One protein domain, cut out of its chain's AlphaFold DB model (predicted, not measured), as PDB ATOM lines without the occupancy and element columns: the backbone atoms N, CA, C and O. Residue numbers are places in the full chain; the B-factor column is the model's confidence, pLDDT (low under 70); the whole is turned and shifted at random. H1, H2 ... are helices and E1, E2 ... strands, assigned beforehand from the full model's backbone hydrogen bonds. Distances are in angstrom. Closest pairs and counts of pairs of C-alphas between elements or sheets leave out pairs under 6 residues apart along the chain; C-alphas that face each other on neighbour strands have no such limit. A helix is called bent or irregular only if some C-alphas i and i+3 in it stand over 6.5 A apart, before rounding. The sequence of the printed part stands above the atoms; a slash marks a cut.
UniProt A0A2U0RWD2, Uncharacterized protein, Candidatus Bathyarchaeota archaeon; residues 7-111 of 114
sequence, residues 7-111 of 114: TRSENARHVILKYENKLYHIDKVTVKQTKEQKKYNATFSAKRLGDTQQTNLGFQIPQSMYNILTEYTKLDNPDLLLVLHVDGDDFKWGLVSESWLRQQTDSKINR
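This is residues 7 to 111 of the 114 residues of an uncharacterized protein of Candidatus Bathyarchaeota archaeon (UniProt A0A2U0RWD2). A strongly twisted sheet of seven strands, sharply bent along E3, wraps partway round helix H1, which packs on both parts of it: E1, E3 and E4 on one part, E6 and E7 on the other. Straight after E7 comes helix H2, and residues 102 to 111, of which 102 to 109 belong to H2, stick out from this body, which without them spans 42 by 28 by 22 A. The printed part has 105 residues, with two named helices and seven named strands: along the chain H1 comes between E5 and E6, and H2 follows E7; the class is mixed, helices and strands, and the sheet is branched, with E2 and E6 parallel and its other neighbour pairs, E1 and E3, E2 and E3, E3 and E4, E4 and E5, and E6 and E7, antiparallel. It is compact, with a radius of gyration of the C-alphas of 14.8 A, yet elongated, spanning 56 by 29 by 24 A.

E3, residues 22 to 34, has three neighbours and bends by 89 degrees at residue 25. On one side of it lie E1, residues 7 to 9, beside residues 29 to 31, with N 9 and O 29 3.3 A apart, and E2, residues 15 to 19, beside residues 22 to 26, with N 24 and O 17 2.8 A apart. On the other side lies E4, residues 39 to 48, with N 30 and O 43 2.9 A apart. E5, residues 54 to 61, is an edge strand beside E4, with N 44 and O 57 2.8 A apart. E2, E3, E4 and E5 form a meander, each strand the antiparallel neighbour of the one before, and each successive pair is a hairpin. E6, residues 80 to 87, runs parallel to E2 at 15 degrees, with N 18 and O 84 2.8 A apart. E6 forms a hairpin with E7, residues 90 to 97, with N 83 and O 94 2.8 A apart. H1, residues 63 to 75, is on the sheet; its closest C-alphas to E1 are Thr 73 and Ser 9, 6.5 A, and to E7 Met 65 and Phe 91, 7.6 A. H2, residues 98 to 109, only grazes the sheet with residues 98 to 101, and is apart from H1. Every O i to N i+4 pair is within hydrogen-bond range in H1, and 7 of 8 in H2.

E1 begins at C-alpha 7, (-61.102, 87.974, -79.240). E3 is 28.1 A long, E4 26.4 A, E7 23.5 A, E6 22.8 A and E5 21.1 A. H1 runs 18.6 A from C-alpha 63 at (-49.197, 92.507, -76.022), and H2 16.7 A to C-alpha 109 at (-43.420, 51.913, -72.898).

The two C-alphas farthest apart are those of Glu 36 and Arg 111, 56.6 A. The printed part has no cut, and its links are tight. Mean pLDDT of the printed part is 83.2; residues 7 to 13, 35 to 38 and 106 to 111 are under 70.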
ATOM      1  N   THR A   7     -61.632  89.109 -78.482       53.62
ATOM      2  CA  THR A   7     -61.102  87.974 -79.240       53.62
ATOM      3  C   THR A   7     -61.481  86.717 -78.471       53.62
ATOM      4  O   THR A   7     -61.074  86.529 -77.319       53.62
ATOM      5  N   ARG A   8     -62.323  85.889 -79.091       51.59
ATOM      6  CA  ARG A   8     -62.771  84.602 -78.562       51.59
ATOM      7  C   ARG A   8     -62.092  83.510 -79.378       51.59
ATOM      8  O   ARG A   8     -62.370  83.388 -80.562       51.59
ATOM      9  N   SER A   9     -61.221  82.730 -78.744       53.75
ATOM     10  CA  SER A   9     -60.736  81.490 -79.350       53.75
ATOM     11  C   SER A   9     -61.761  80.389 -79.090       53.75
ATOM     12  O   SER A   9     -62.050  80.087 -77.930       53.75
ATOM     13  N   GLU A  10     -62.343  79.824 -80.148       53.06
ATOM     14  CA  GLU A  10     -63.231  78.654 -80.053       53.06
ATOM     15  C   GLU A  10     -62.456  77.322 -80.056       53.06
ATOM     16  O   GLU A  10     -63.024  76.294 -79.703       53.06
ATOM     17  N   ASN A  11     -61.143  77.356 -80.331       53.12
ATOM     18  CA  ASN A  11     -60.259  76.189 -80.446       53.12
ATOM     19  C   ASN A  11     -59.138  76.171 -79.386       53.12
ATOM     20  O   ASN A  11     -57.991  75.851 -79.677       53.12
ATOM     21  N   ALA A  12     -59.439  76.478 -78.119       59.69
ATOM     22  CA  ALA A  12     -58.429  76.361 -77.057       59.69
ATOM     23  C   ALA A  12     -58.151  74.908 -76.614       59.69
ATOM     24  O   ALA A  12     -57.280  74.716 -75.776       59.69
ATOM     25  N   ARG A  13     -58.809  73.908 -77.227       62.41
ATOM     26  CA  ARG A  13     -58.755  72.453 -76.934       62.41
ATOM     27  C   ARG A  13     -57.355  71.822 -76.849       62.41
ATOM     28  O   ARG A  13     -57.240  70.652 -76.518       62.41
ATOM     29  N   HIS A  14     -56.314  72.574 -77.173       79.94
ATOM     30  CA  HIS A  14     -54.930  72.133 -77.260       79.94
ATOM     31  C   HIS A  14     -53.985  73.035 -76.446       79.94
ATOM     32  O   HIS A  14     -52.771  73.020 -76.638       79.94
ATOM     33  N   VAL A  15     -54.524  73.836 -75.520       87.12
ATOM     34  CA  VAL A  15     -53.729  74.702 -74.644       87.12
ATOM     35  C   VAL A  15     -53.563  74.047 -73.270       87.12
ATOM     36  O   VAL A  15     -54.540  73.770 -72.570       87.12
ATOM     37  N   ILE A  16     -52.309  73.859 -72.858       90.69
ATOM     38  CA  ILE A  16     -51.933  73.387 -71.522       90.69
ATOM     39  C   ILE A  16     -51.354  74.563 -70.743       90.69
ATOM     40  O   ILE A  16     -50.417  75.209 -71.202       90.69
ATOM     41  N   LEU A  17     -51.874  74.821 -69.546       92.12
ATOM     42  CA  LEU A  17     -51.397  75.887 -68.669       92.12
ATOM     43  C   LEU A  17     -50.818  75.308 -67.377       92.12
ATOM     44  O   LEU A  17     -51.499  74.584 -66.651       92.12
ATOM     45  N   LYS A  18     -49.577  75.680 -67.054       93.06
ATOM     46  CA  LYS A  18     -48.975  75.487 -65.734       93.06
ATOM     47  C   LYS A  18     -49.056  76.789 -64.938       93.06
ATOM     48  O   LYS A  18     -48.495  77.797 -65.359       93.06
ATOM     49  N   TYR A  19     -49.715  76.743 -63.785       92.75
ATOM     50  CA  TYR A  19     -49.862  77.873 -62.864       92.75
ATOM     51  C   TYR A  19     -49.922  77.352 -61.421       92.75
ATOM     52  O   TYR A  19     -50.562  76.332 -61.175       92.75
ATOM     53  N   GLU A  20     -49.224  77.996 -60.478       89.25
ATOM     54  CA  GLU A  20     -49.145  77.569 -59.062       89.25
ATOM     55  C   GLU A  20     -48.796  76.077 -58.878       89.25
ATOM     56  O   GLU A  20     -49.395  75.359 -58.074       89.25
ATOM     57  N   ASN A  21     -47.845  75.577 -59.674       87.69
ATOM     58  CA  ASN A  21     -47.440  74.166 -59.698       87.69
ATOM     59  C   ASN A  21     -48.580  73.169 -60.015       87.69
ATOM     60  O   ASN A  21     -48.480  71.975 -59.730       87.69
ATOM     61  N   LYS A  22     -49.664  73.648 -60.627       90.75
ATOM     62  CA  LYS A  22     -50.795  72.848 -61.102       90.75
ATOM     63  C   LYS A  22     -50.857  72.908 -62.621       90.75
ATOM     64  O   LYS A  22     -50.481  73.909 -63.230       90.75
ATOM     65  N   LEU A  23     -51.334  71.822 -63.221       92.25
ATOM     66  CA  LEU A  23     -51.564  71.716 -64.657       92.25
ATOM     67  C   LEU A  23     -53.056  71.814 -64.959       92.25
ATOM     68  O   LEU A  23     -53.885  71.194 -64.284       92.25
ATOM     69  N   TYR A  24     -53.366  72.572 -66.000       92.56
ATOM     70  CA  TYR A  24     -54.715  72.839 -66.458       92.56
ATOM     71  C   TYR A  24     -54.830  72.582 -67.956       92.56
ATOM     72  O   TYR A  24     -53.962  72.982 -68.732       92.56
ATOM     73  N   HIS A  25     -55.936  71.963 -68.345       91.44
ATOM     74  CA  HIS A  25     -56.437  71.993 -69.709       91.44
ATOM     75  C   HIS A  25     -57.273  73.256 -69.891       91.44
ATOM     76  O   HIS A  25     -58.074  73.582 -69.013       91.44
ATOM     77  N   ILE A  26     -57.094  73.980 -70.989       91.12
ATOM     78  CA  ILE A  26     -57.874  75.188 -71.254       91.12
ATOM     79  C   ILE A  26     -58.906  74.891 -72.335       91.12
ATOM     80  O   ILE A  26     -58.575  74.431 -73.415       91.12
ATOM     81  N   ASP A  27     -60.164  75.213 -72.072       86.19
ATOM     82  CA  ASP A  27     -61.250  74.974 -73.030       86.19
ATOM     83  C   ASP A  27     -61.557  76.221 -73.857       86.19
ATOM     84  O   ASP A  27     -62.018  76.146 -74.997       86.19
ATOM     85  N   LYS A  28     -61.298  77.399 -73.278       88.00
ATOM     86  CA  LYS A  28     -61.563  78.692 -73.907       88.00
ATOM     87  C   LYS A  28     -60.653  79.773 -73.342       88.00
ATOM     88  O   LYS A  28     -60.471  79.868 -72.131       88.00
ATOM     89  N   VAL A  29     -60.184  80.659 -74.217       89.38
ATOM     90  CA  VAL A  29     -59.505  81.901 -73.828       89.38
ATOM     91  C   VAL A  29     -60.316  83.091 -74.324       89.38
ATOM     92  O   VAL A  29     -60.718  83.147 -75.487       89.38
ATOM     93  N   THR A  30     -60.582  84.036 -73.425       90.00
ATOM     94  CA  THR A  30     -61.216  85.321 -73.754       90.00
ATOM     95  C   THR A  30     -60.263  86.440 -73.391       90.00
ATOM     96  O   THR A  30     -59.828  86.502 -72.246       90.00
ATOM     97  N   VAL A  31     -59.965  87.339 -74.328       89.50
ATOM     98  CA  VAL A  31     -59.106  88.498 -74.050       89.50
ATOM     99  C   VAL A  31     -59.884  89.795 -74.236       89.50
ATOM    100  O   VAL A  31     -60.565  89.984 -75.244       89.50
ATOM    101  N   LYS A  32     -59.772  90.694 -73.254       89.50
ATOM    102  CA  LYS A  32     -60.359  92.038 -73.272       89.50
ATOM    103  C   LYS A  32     -59.260  93.086 -73.169       89.50
ATOM    104  O   LYS A  32     -58.464  93.068 -72.232       89.50
ATOM    105  N   GLN A  33     -59.247  94.034 -74.099       83.44
ATOM    106  CA  GLN A  33     -58.349  95.183 -74.032       83.44
ATOM    107  C   GLN A  33     -58.963  96.291 -73.166       83.44
ATOM    108  O   GLN A  33     -60.051  96.797 -73.454       83.44
ATOM    109  N   THR A  34     -58.254  96.699 -72.116       75.44
ATOM    110  CA  THR A  34     -58.627  97.875 -71.315       75.44
ATOM    111  C   THR A  34     -58.089  99.157 -71.952       75.44
ATOM    112  O   THR A  34     -56.901  99.255 -72.262       75.44
ATOM    113  N   LYS A  35     -58.968 100.149 -72.153       59.78
ATOM    114  CA  LYS A  35     -58.668 101.403 -72.877       59.78
ATOM    115  C   LYS A  35     -57.627 102.289 -72.189       59.78
ATOM    116  O   LYS A  35     -56.992 103.087 -72.864       59.78
ATOM    117  N   GLU A  36     -57.462 102.151 -70.879       59.94
ATOM    118  CA  GLU A  36     -56.701 103.106 -70.066       59.94
ATOM    119  C   GLU A  36     -55.203 102.795 -69.968       59.94
ATOM    120  O   GLU A  36     -54.441 103.684 -69.611       59.94
ATOM    121  N   GLN A  37     -54.742 101.577 -70.296       58.31
ATOM    122  CA  GLN A  37     -53.342 101.202 -70.017       58.31
ATOM    123  C   GLN A  37     -52.654 100.297 -71.062       58.31
ATOM    124  O   GLN A  37     -51.631  99.698 -70.751       58.31
ATOM    125  N   LYS A  38     -53.188 100.139 -72.289       65.81
ATOM    126  CA  LYS A  38     -52.680  99.151 -73.285       65.81
ATOM    127  C   LYS A  38     -52.497  97.730 -72.705       65.81
ATOM    128  O   LYS A  38     -51.695  96.941 -73.193       65.81
ATOM    129  N   LYS A  39     -53.250  97.407 -71.655       75.75
ATOM    130  CA  LYS A  39     -53.197  96.126 -70.954       75.75
ATOM    131  C   LYS A  39     -54.307  95.215 -71.457       75.75
ATOM    132  O   LYS A  39     -55.434  95.668 -71.695       75.75
ATOM    133  N   TYR A  40     -53.964  93.943 -71.620       88.38
ATOM    134  CA  TYR A  40     -54.865  92.886 -72.051       88.38
ATOM    135  C   TYR A  40     -55.197  92.022 -70.848       88.38
ATOM    136  O   TYR A  40     -54.302  91.492 -70.202       88.38
ATOM    137  N   ASN A  41     -56.480  91.875 -70.546       91.12
ATOM    138  CA  ASN A  41     -56.935  90.974 -69.500       91.12
ATOM    139  C   ASN A  41     -57.448  89.703 -70.172       91.12
ATOM    140  O   ASN A  41     -58.438  89.746 -70.909       91.12
ATOM    141  N   ALA A  42     -56.747  88.598 -69.954       91.06
ATOM    142  CA  ALA A  42     -57.100  87.285 -70.455       91.06
ATOM    143  C   ALA A  42     -57.791  86.469 -69.363       91.06
ATOM    144  O   ALA A  42     -57.381  86.466 -68.206       91.06
ATOM    145  N   THR A  43     -58.846  85.761 -69.740       93.00
ATOM    146  CA  THR A  43     -59.537  84.795 -68.891       93.00
ATOM    147  C   THR A  43     -59.450  83.431 -69.552       93.00
ATOM    148  O   THR A  43     -59.955  83.243 -70.663       93.00
ATOM    149  N   PHE A  44     -58.806  82.500 -68.858       91.88
ATOM    150  CA  PHE A  44     -58.619  81.117 -69.261       91.88
ATOM    151  C   PHE A  44     -59.646  80.266 -68.530       91.88
ATOM    152  O   PHE A  44     -59.596  80.115 -67.311       91.88
ATOM    153  N   SER A  45     -60.588  79.728 -69.290       92.19
ATOM    154  CA  SER A  45     -61.511  78.712 -68.814       92.19
ATOM    155  C   SER A  45     -60.745  77.402 -68.698       92.19
ATOM    156  O   SER A  45     -60.445  76.775 -69.712       92.19
ATOM    157  N   ALA A  46     -60.393  77.038 -67.476       92.31
ATOM    158  CA  ALA A  46     -59.427  76.010 -67.152       92.31
ATOM    159  C   ALA A  46     -60.089  74.843 -66.416       92.31
ATOM    160  O   ALA A  46     -60.856  75.038 -65.475       92.31
ATOM    161  N   LYS A  47     -59.726  73.619 -66.778       91.81
ATOM    162  CA  LYS A  47     -60.031  72.405 -66.028       91.81
ATOM    163  C   LYS A  47     -58.731  71.841 -65.479       91.81
ATOM    164  O   LYS A  47     -57.800  71.565 -66.235       91.81
ATOM    165  N   ARG A  48     -58.632  71.698 -64.158       90.38
ATOM    166  CA  ARG A  48     -57.427  71.143 -63.531       90.38
ATOM    167  C   ARG A  48     -57.303  69.658 -63.873       90.38
ATOM    168  O   ARG A  48     -58.293  68.929 -63.847       90.38
ATOM    169  N   LEU A  49     -56.086  69.199 -64.156       83.88
ATOM    170  CA  LEU A  49     -55.839  67.776 -64.373       83.88
ATOM    171  C   LEU A  49     -56.179  66.987 -63.093       83.88
ATOM    172  O   LEU A  49     -55.657  67.299 -62.021       83.88
ATOM    173  N   GLY A  50     -57.055  65.988 -63.207       80.38
ATOM    174  CA  GLY A  50     -57.534  65.184 -62.074       80.38
ATOM    175  C   GLY A  50     -58.754  65.750 -61.334       80.38
ATOM    176  O   GLY A  50     -59.220  65.115 -60.396       80.38
ATOM    177  N   ASP A  51     -59.289  66.898 -61.758       83.12
ATOM    178  CA  ASP A  51     -60.529  67.478 -61.232       83.12
ATOM    179  C   ASP A  51     -61.638  67.440 -62.301       83.12
ATOM    180  O   ASP A  51     -61.376  67.424 -63.509       83.12
ATOM    181  N   THR A  52     -62.896  67.421 -61.871       76.56
ATOM    182  CA  THR A  52     -64.056  67.565 -62.758       76.56
ATOM    183  C   THR A  52     -64.516  69.015 -62.865       76.56
ATOM    184  O   THR A  52     -65.193  69.350 -63.838       76.56
ATOM    185  N   GLN A  53     -64.121  69.878 -61.923       85.44
ATOM    186  CA  GLN A  53     -64.556  71.267 -61.890       85.44
ATOM    187  C   GLN A  53     -63.777  72.166 -62.855       85.44
ATOM    188  O   GLN A  53     -62.552  72.101 -62.994       85.44
ATOM    189  N   GLN A  54     -64.530  73.049 -63.504       87.56
ATOM    190  CA  GLN A  54     -64.026  74.105 -64.368       87.56
ATOM    191  C   GLN A  54     -63.870  75.392 -63.549       87.56
ATOM    192  O   GLN A  54     -64.761  75.769 -62.789       87.56
ATOM    193  N   THR A  55     -62.747  76.082 -63.717       91.44
ATOM    194  CA  THR A  55     -62.431  77.349 -63.053       91.44
ATOM    195  C   THR A  55     -61.971  78.386 -64.070       91.44
ATOM    196  O   THR A  55     -61.444  78.048 -65.125       91.44
ATOM    197  N   ASN A  56     -62.164  79.668 -63.770       93.31
ATOM    198  CA  ASN A  56     -61.698  80.754 -64.625       93.31
ATOM    199  C   ASN A  56     -60.454  81.389 -64.010       93.31
ATOM    200  O   ASN A  56     -60.525  81.987 -62.939       93.31
ATOM    201  N   LEU A  57     -59.329  81.296 -64.715       93.19
ATOM    202  CA  LEU A  57     -58.070  81.921 -64.322       93.19
ATOM    203  C   LEU A  57     -57.911  83.246 -65.073       93.19
ATOM    204  O   LEU A  57     -57.918  83.278 -66.305       93.19
ATOM    205  N   GLY A  58     -57.829  84.349 -64.333       93.00
ATOM    206  CA  GLY A  58     -57.701  85.697 -64.883       93.00
ATOM    207  C   GLY A  58     -56.269  86.209 -64.792       93.00
ATOM    208  O   GLY A  58     -55.695  86.202 -63.709       93.00
ATOM    209  N   PHE A  59     -55.727  86.708 -65.902       92.00
ATOM    210  CA  PHE A  59     -54.382  87.273 -65.955       92.00
ATOM    211  C   PHE A  59     -54.350  88.578 -66.736       92.00
ATOM    212  O   PHE A  59     -55.052  88.747 -67.736       92.00
ATOM    213  N   GLN A  60     -53.469  89.481 -66.319       91.69
ATOM    214  CA  GLN A  60     -53.035  90.583 -67.158       91.69
ATOM    215  C   GLN A  60     -51.869  90.093 -68.014       91.69
ATOM    216  O   GLN A  60     -50.848  89.679 -67.483       91.69
ATOM    217  N   ILE A  61     -52.033  90.110 -69.335       90.31
ATOM    218  CA  ILE A  61     -51.034  89.608 -70.277       90.31
ATOM    219  C   ILE A  61     -50.409  90.760 -71.076       90.31
ATOM    220  O   ILE A  61     -51.091  91.747 -71.389       90.31
ATOM    221  N   PRO A  62     -49.121  90.654 -71.445       89.44
ATOM    222  CA  PRO A  62     -48.494  91.610 -72.346       89.44
ATOM    223  C   PRO A  62     -49.034  91.468 -73.778       89.44
ATOM    224  O   PRO A  62     -49.547  90.420 -74.176       89.44
ATOM    225  N   GLN A  63     -48.854  92.516 -74.590       88.44
ATOM    226  CA  GLN A  63     -49.197  92.507 -76.022       88.44
ATOM    227  C   GLN A  63     -48.567  91.318 -76.762       88.44
ATOM    228  O   GLN A  63     -49.206  90.729 -77.629       88.44
ATOM    229  N   SER A  64     -47.323  90.962 -76.428       89.94
ATOM    230  CA  SER A  64     -46.620  89.825 -77.033       89.94
ATOM    231  C   SER A  64     -47.393  88.521 -76.841       89.94
ATOM    232  O   SER A  64     -47.619  87.803 -77.810       89.94
ATOM    233  N   MET A  65     -47.879  88.258 -75.626       90.50
ATOM    234  CA  MET A  65     -48.683  87.073 -75.324       90.50
ATOM    235  C   MET A  65     -50.039  87.104 -76.034       90.50
ATOM    236  O   MET A  65     -50.480  86.093 -76.572       90.50
ATOM    237  N   TYR A  66     -50.684  88.271 -76.119       89.88
ATOM    238  CA  TYR A  66     -51.901  88.419 -76.922       89.88
ATOM    239  C   TYR A  66     -51.667  88.069 -78.400       89.88
ATOM    240  O   TYR A  66     -52.479  87.363 -79.005       89.88
ATOM    241  N   ASN A  67     -50.554  88.531 -78.976       90.62
ATOM    242  CA  ASN A  67     -50.190  88.213 -80.354       90.62
ATOM    243  C   ASN A  67     -49.985  86.702 -80.526       90.62
ATOM    244  O   ASN A  67     -50.532  86.138 -81.462       90.62
ATOM    245  N   ILE A  68     -49.293  86.036 -79.596       90.81
ATOM    246  CA  ILE A  68     -49.086  84.577 -79.623       90.81
ATOM    247  C   ILE A  68     -50.416  83.824 -79.589       90.81
ATOM    248  O   ILE A  68     -50.644  82.961 -80.430       90.81
ATOM    249  N   LEU A  69     -51.316  84.176 -78.666       89.00
ATOM    250  CA  LEU A  69     -52.644  83.562 -78.584       89.00
ATOM    251  C   LEU A  69     -53.430  83.759 -79.886       89.00
ATOM    252  O   LEU A  69     -54.094  82.839 -80.349       89.00
ATOM    253  N   THR A  70     -53.326  84.941 -80.492       88.00
ATOM    254  CA  THR A  70     -54.001  85.258 -81.756       88.00
ATOM    255  C   THR A  70     -53.405  84.470 -82.926       88.00
ATOM    256  O   THR A  70     -54.151  83.864 -83.689       88.00
ATOM    257  N   GLU A  71     -52.082  84.427 -83.070       89.19
ATOM    258  CA  GLU A  71     -51.424  83.657 -84.133       89.19
ATOM    259  C   GLU A  71     -51.670  82.156 -83.978       89.19
ATOM    260  O   GLU A  71     -51.999  81.490 -84.953       89.19
ATOM    261  N   TYR A  72     -51.630  81.632 -82.751       87.56
ATOM    262  CA  TYR A  72     -51.946  80.231 -82.484       87.56
ATOM    263  C   TYR A  72     -53.351  79.853 -82.971       87.56
ATOM    264  O   TYR A  72     -53.520  78.825 -83.618       87.56
ATOM    265  N   THR A  73     -54.351  80.719 -82.762       83.44
ATOM    266  CA  THR A  73     -55.707  80.467 -83.285       83.44
ATOM    267  C   THR A  73     -55.807  80.482 -84.805       83.44
ATOM    268  O   THR A  73     -56.707  79.853 -85.347       83.44
ATOM    269  N   LYS A  74     -54.903  81.182 -85.497       86.12
ATOM    270  CA  LYS A  74     -54.873  81.219 -86.966       86.12
ATOM    271  C   LYS A  74     -54.203  79.992 -87.572       86.12
ATOM    272  O   LYS A  74     -54.482  79.686 -88.725       86.12
ATOM    273  N   LEU A  75     -53.307  79.332 -86.833       85.12
ATOM    274  CA  LEU A  75     -52.626  78.130 -87.316       85.12
ATOM    275  C   LEU A  75     -53.608  76.980 -87.560       85.12
ATOM    276  O   LEU A  75     -53.336  76.163 -88.431       85.12
ATOM    277  N   ASP A  76     -54.696  76.923 -86.778       79.38
ATOM    278  CA  ASP A  76     -55.768  75.912 -86.842       79.38
ATOM    279  C   ASP A  76     -55.248  74.478 -87.064       79.38
ATOM    280  O   ASP A  76     -55.825  73.669 -87.787       79.38
ATOM    281  N   ASN A  77     -54.093  74.175 -86.462       85.19
ATOM    282  CA  ASN A  77     -53.417  72.900 -86.612       85.19
ATOM    283  C   ASN A  77     -53.725  72.029 -85.384       85.19
ATOM    284  O   ASN A  77     -53.241  72.349 -84.295       85.19
ATOM    285  N   PRO A  78     -54.479  70.927 -85.544       83.44
ATOM    286  CA  PRO A  78     -54.893  70.083 -84.427       83.44
ATOM    287  C   PRO A  78     -53.741  69.291 -83.792       83.44
ATOM    288  O   PRO A  78     -53.893  68.810 -82.677       83.44
ATOM    289  N   ASP A  79     -52.597  69.149 -84.470       88.31
ATOM    290  CA  ASP A  79     -51.414  68.483 -83.907       88.31
ATOM    291  C   ASP A  79     -50.603  69.413 -82.989       88.31
ATOM    292  O   ASP A  79     -49.805  68.940 -82.184       88.31
ATOM    293  N   LEU A  80     -50.783  70.735 -83.081       89.69
ATOM    294  CA  LEU A  80     -49.999  71.690 -82.300       89.69
ATOM    295  C   LEU A  80     -50.677  72.031 -80.975       89.69
ATOM    296  O   LEU A  80     -51.709  72.700 -80.929       89.69
ATOM    297  N   LEU A  81     -50.013  71.676 -79.880       90.25
ATOM    298  CA  LEU A  81     -50.361  72.080 -78.525       90.25
ATOM    299  C   LEU A  81     -49.614  73.360 -78.137       90.25
ATOM    300  O   LEU A  81     -48.392  73.442 -78.285       90.25
ATOM    301  N   LEU A  82     -50.324  74.342 -77.579       92.25
ATOM    302  CA  LEU A  82     -49.708  75.513 -76.952       92.25
ATOM    303  C   LEU A  82     -49.523  75.258 -75.456       92.25
ATOM    304  O   LEU A  82     -50.486  75.132 -74.704       92.25
ATOM    305  N   VAL A  83     -48.274  75.233 -75.008       92.94
ATOM    306  CA  VAL A  83     -47.927  75.096 -73.593       92.94
ATOM    307  C   VAL A  83     -47.601  76.472 -73.034       92.94
ATOM    308  O   VAL A  83     -46.703  77.147 -73.531       92.94
ATOM    309  N   LEU A  84     -48.320  76.879 -71.992       93.88
ATOM    310  CA  LEU A  84     -48.136  78.129 -71.265       93.88
ATOM    311  C   LEU A  84     -47.674  77.835 -69.840       93.88
ATOM    312  O   LEU A  84     -48.212  76.961 -69.161       93.88
ATOM    313  N   HIS A  85     -46.702  78.598 -69.359       94.38
ATOM    314  CA  HIS A  85     -46.258  78.580 -67.974       94.38
ATOM    315  C   HIS A  85     -46.285  80.001 -67.428       94.38
ATOM    316  O   HIS A  85     -45.659  80.896 -67.996       94.38
ATOM    317  N   VAL A  86     -47.029  80.177 -66.340       92.81
ATOM    318  CA  VAL A  86     -47.197  81.460 -65.662       92.81
ATOM    319  C   VAL A  86     -46.555  81.371 -64.288       92.81
ATOM    320  O   VAL A  86     -46.928  80.509 -63.486       92.81
ATOM    321  N   ASP A  87     -45.602  82.265 -64.042       90.38
ATOM    322  CA  ASP A  87     -44.868  82.385 -62.784       90.38
ATOM    323  C   ASP A  87     -44.836  83.860 -62.361       90.38
ATOM    324  O   ASP A  87     -44.071  84.667 -62.892       90.38
ATOM    325  N   GLY A  88     -45.756  84.240 -61.469       86.06
ATOM    326  CA  GLY A  88     -46.033  85.645 -61.170       86.06
ATOM    327  C   GLY A  88     -46.495  86.403 -62.419       86.06
ATOM    328  O   GLY A  88     -47.500  86.039 -63.029       86.06
ATOM    329  N   ASP A  89     -45.742  87.439 -62.794       84.31
ATOM    330  CA  ASP A  89     -45.984  88.256 -63.992       84.31
ATOM    331  C   ASP A  89     -45.230  87.751 -65.238       84.31
ATOM    332  O   ASP A  89     -45.351  88.341 -66.317       84.31
ATOM    333  N   ASP A  90     -44.439  86.677 -65.115       88.88
ATOM    334  CA  ASP A  90     -43.688  86.102 -66.230       88.88
ATOM    335  C   ASP A  90     -44.509  85.040 -66.975       88.88
ATOM    336  O   ASP A  90     -45.140  84.159 -66.382       88.88
ATOM    337  N   PHE A  91     -44.468  85.116 -68.305       91.25
ATOM    338  CA  PHE A  91     -45.209  84.247 -69.211       91.25
ATOM    339  C   PHE A  91     -44.249  83.552 -70.170       91.25
ATOM    340  O   PHE A  91     -43.798  84.128 -71.164       91.25
ATOM    341  N   LYS A  92     -43.997  82.268 -69.921       93.88
ATOM    342  CA  LYS A  92     -43.237  81.399 -70.824       93.88
ATOM    343  C   LYS A  92     -44.200  80.582 -71.667       93.88
ATOM    344  O   LYS A  92     -45.252  80.158 -71.188       93.88
ATOM    345  N   TRP A  93     -43.843  80.348 -72.921       93.69
ATOM    346  CA  TRP A  93     -44.681  79.587 -73.835       93.69
ATOM    347  C   TRP A  93     -43.847  78.759 -74.808       93.69
ATOM    348  O   TRP A  93     -42.684  79.069 -75.066       93.69
ATOM    349  N   GLY A  94     -44.458  77.713 -75.352       92.50
ATOM    350  CA  GLY A  94     -43.891  76.900 -76.419       92.50
ATOM    351  C   GLY A  94     -44.979  76.162 -77.188       92.50
ATOM    352  O   GLY A  94     -46.071  75.937 -76.669       92.50
ATOM    353  N   LEU A  95     -44.674  75.795 -78.431       91.81
ATOM    354  CA  LEU A  95     -45.515  74.916 -79.239       91.81
ATOM    355  C   LEU A  95     -44.910  73.520 -79.248       91.81
ATOM    356  O   LEU A  95     -43.698  73.367 -79.405       91.81
ATOM    357  N   VAL A  96     -45.755  72.511 -79.086       90.44
ATOM    358  CA  VAL A  96     -45.335  71.112 -79.087       90.44
ATOM    359  C   VAL A  96     -46.286  70.304 -79.956       90.44
ATOM    360  O   VAL A  96     -47.495  70.473 -79.868       90.44
ATOM    361  N   SER A  97     -45.736  69.418 -80.783       89.81
ATOM    362  CA  SER A  97     -46.525  68.459 -81.557       89.81
ATOM    363  C   SER A  97     -47.038  67.333 -80.653       89.81
ATOM    364  O   SER A  97     -46.258  66.680 -79.951       89.81
ATOM    365  N   GLU A  98     -48.349  67.097 -80.666       87.25
ATOM    366  CA  GLU A  98     -48.983  66.002 -79.936       87.25
ATOM    367  C   GLU A  98     -48.515  64.644 -80.469       87.25
ATOM    368  O   GLU A  98     -48.171  63.757 -79.684       87.25
ATOM    369  N   SER A  99     -48.442  64.478 -81.792       87.50
ATOM    370  CA  SER A  99     -47.954  63.239 -82.407       87.50
ATOM    371  C   SER A  99     -46.508  62.931 -82.016       87.50
ATOM    372  O   SER A  99     -46.201  61.789 -81.665       87.50
ATOM    373  N   TRP A 100     -45.632  63.940 -81.966       88.19
ATOM    374  CA  TRP A 100     -44.266  63.763 -81.470       88.19
ATOM    375  C   TRP A 100     -44.231  63.353 -79.986       88.19
ATOM    376  O   TRP A 100     -43.495  62.435 -79.615       88.19
ATOM    377  N   LEU A 101     -45.058  63.970 -79.130       83.88
ATOM    378  CA  LEU A 101     -45.163  63.598 -77.710       83.88
ATOM    379  C   LEU A 101     -45.632  62.152 -77.521       83.88
ATOM    380  O   LEU A 101     -45.084  61.426 -76.683       83.88
ATOM    381  N   ARG A 102     -46.623  61.719 -78.306       83.81
ATOM    382  CA  ARG A 102     -47.125  60.339 -78.290       83.81
ATOM    383  C   ARG A 102     -46.026  59.359 -78.677       83.81
ATOM    384  O   ARG A 102     -45.755  58.439 -77.913       83.81
ATOM    385  N   GLN A 103     -45.285  59.635 -79.750       84.94
ATOM    386  CA  GLN A 103     -44.155  58.796 -80.165       84.94
ATOM    387  C   GLN A 103     -43.094  58.652 -79.069       84.94
ATOM    388  O   GLN A 103     -42.599  57.551 -78.842       84.94
ATOM    389  N   GLN A 104     -42.757  59.725 -78.348       78.81
ATOM    390  CA  GLN A 104     -41.803  59.655 -77.232       78.81
ATOM    391  C   GLN A 104     -42.330  58.862 -76.030       78.81
ATOM    392  O   GLN A 104     -41.542  58.281 -75.279       78.81
ATOM    393  N   THR A 105     -43.647  58.830 -75.840       73.50
ATOM    394  CA  THR A 105     -44.298  58.081 -74.757       73.50
ATOM    395  C   THR A 105     -44.374  56.596 -75.112       73.50
ATOM    396  O   THR A 105     -43.916  55.753 -74.339       73.50
ATOM    397  N   ASP A 106     -44.816  56.279 -76.328       66.81
ATOM    398  CA  ASP A 106     -44.941  54.910 -76.835       66.81
ATOM    399  C   ASP A 106     -43.565  54.235 -76.986       66.81
ATOM    400  O   ASP A 106     -43.385  53.068 -76.628       66.81
ATOM    401  N   SER A 107     -42.539  54.994 -77.395       57.56
ATOM    402  CA  SER A 107     -41.149  54.512 -77.467       57.56
ATOM    403  C   SER A 107     -40.557  54.151 -76.099       57.56
ATOM    404  O   SER A 107     -39.616  53.358 -76.024       57.56
ATOM    405  N   LYS A 108     -41.066  54.740 -75.008       52.56
ATOM    406  CA  LYS A 108     -40.613  54.455 -73.637       52.56
ATOM    407  C   LYS A 108     -41.379  53.301 -72.991       52.56
ATOM    408  O   LYS A 108     -40.798  52.613 -72.157       52.56
ATOM    409  N   ILE A 109     -42.624  53.049 -73.396       53.19
ATOM    410  CA  ILE A 109     -43.420  51.913 -72.898       53.19
ATOM    411  C   ILE A 109     -42.845  50.580 -73.412       53.19
ATOM    412  O   ILE A 109     -42.783  49.611 -72.662       53.19
ATOM    413  N   ASN A 110     -42.274  50.551 -74.622       45.09
ATOM    414  CA  ASN A 110     -41.600  49.364 -75.173       45.09
ATOM    415  C   ASN A 110     -40.180  49.088 -74.627       45.09
ATOM    416  O   ASN A 110     -39.510  48.183 -75.115       45.09
ATOM    417  N   ARG A 111     -39.691  49.839 -73.627       43.44
ATOM    418  CA  ARG A 111     -38.362  49.612 -73.012       43.44
ATOM    419  C   ARG A 111     -38.391  48.896 -71.656       43.44
ATOM    420  O   ARG A 111     -37.333  48.723 -71.063       43.44
TER     421      ARG A 111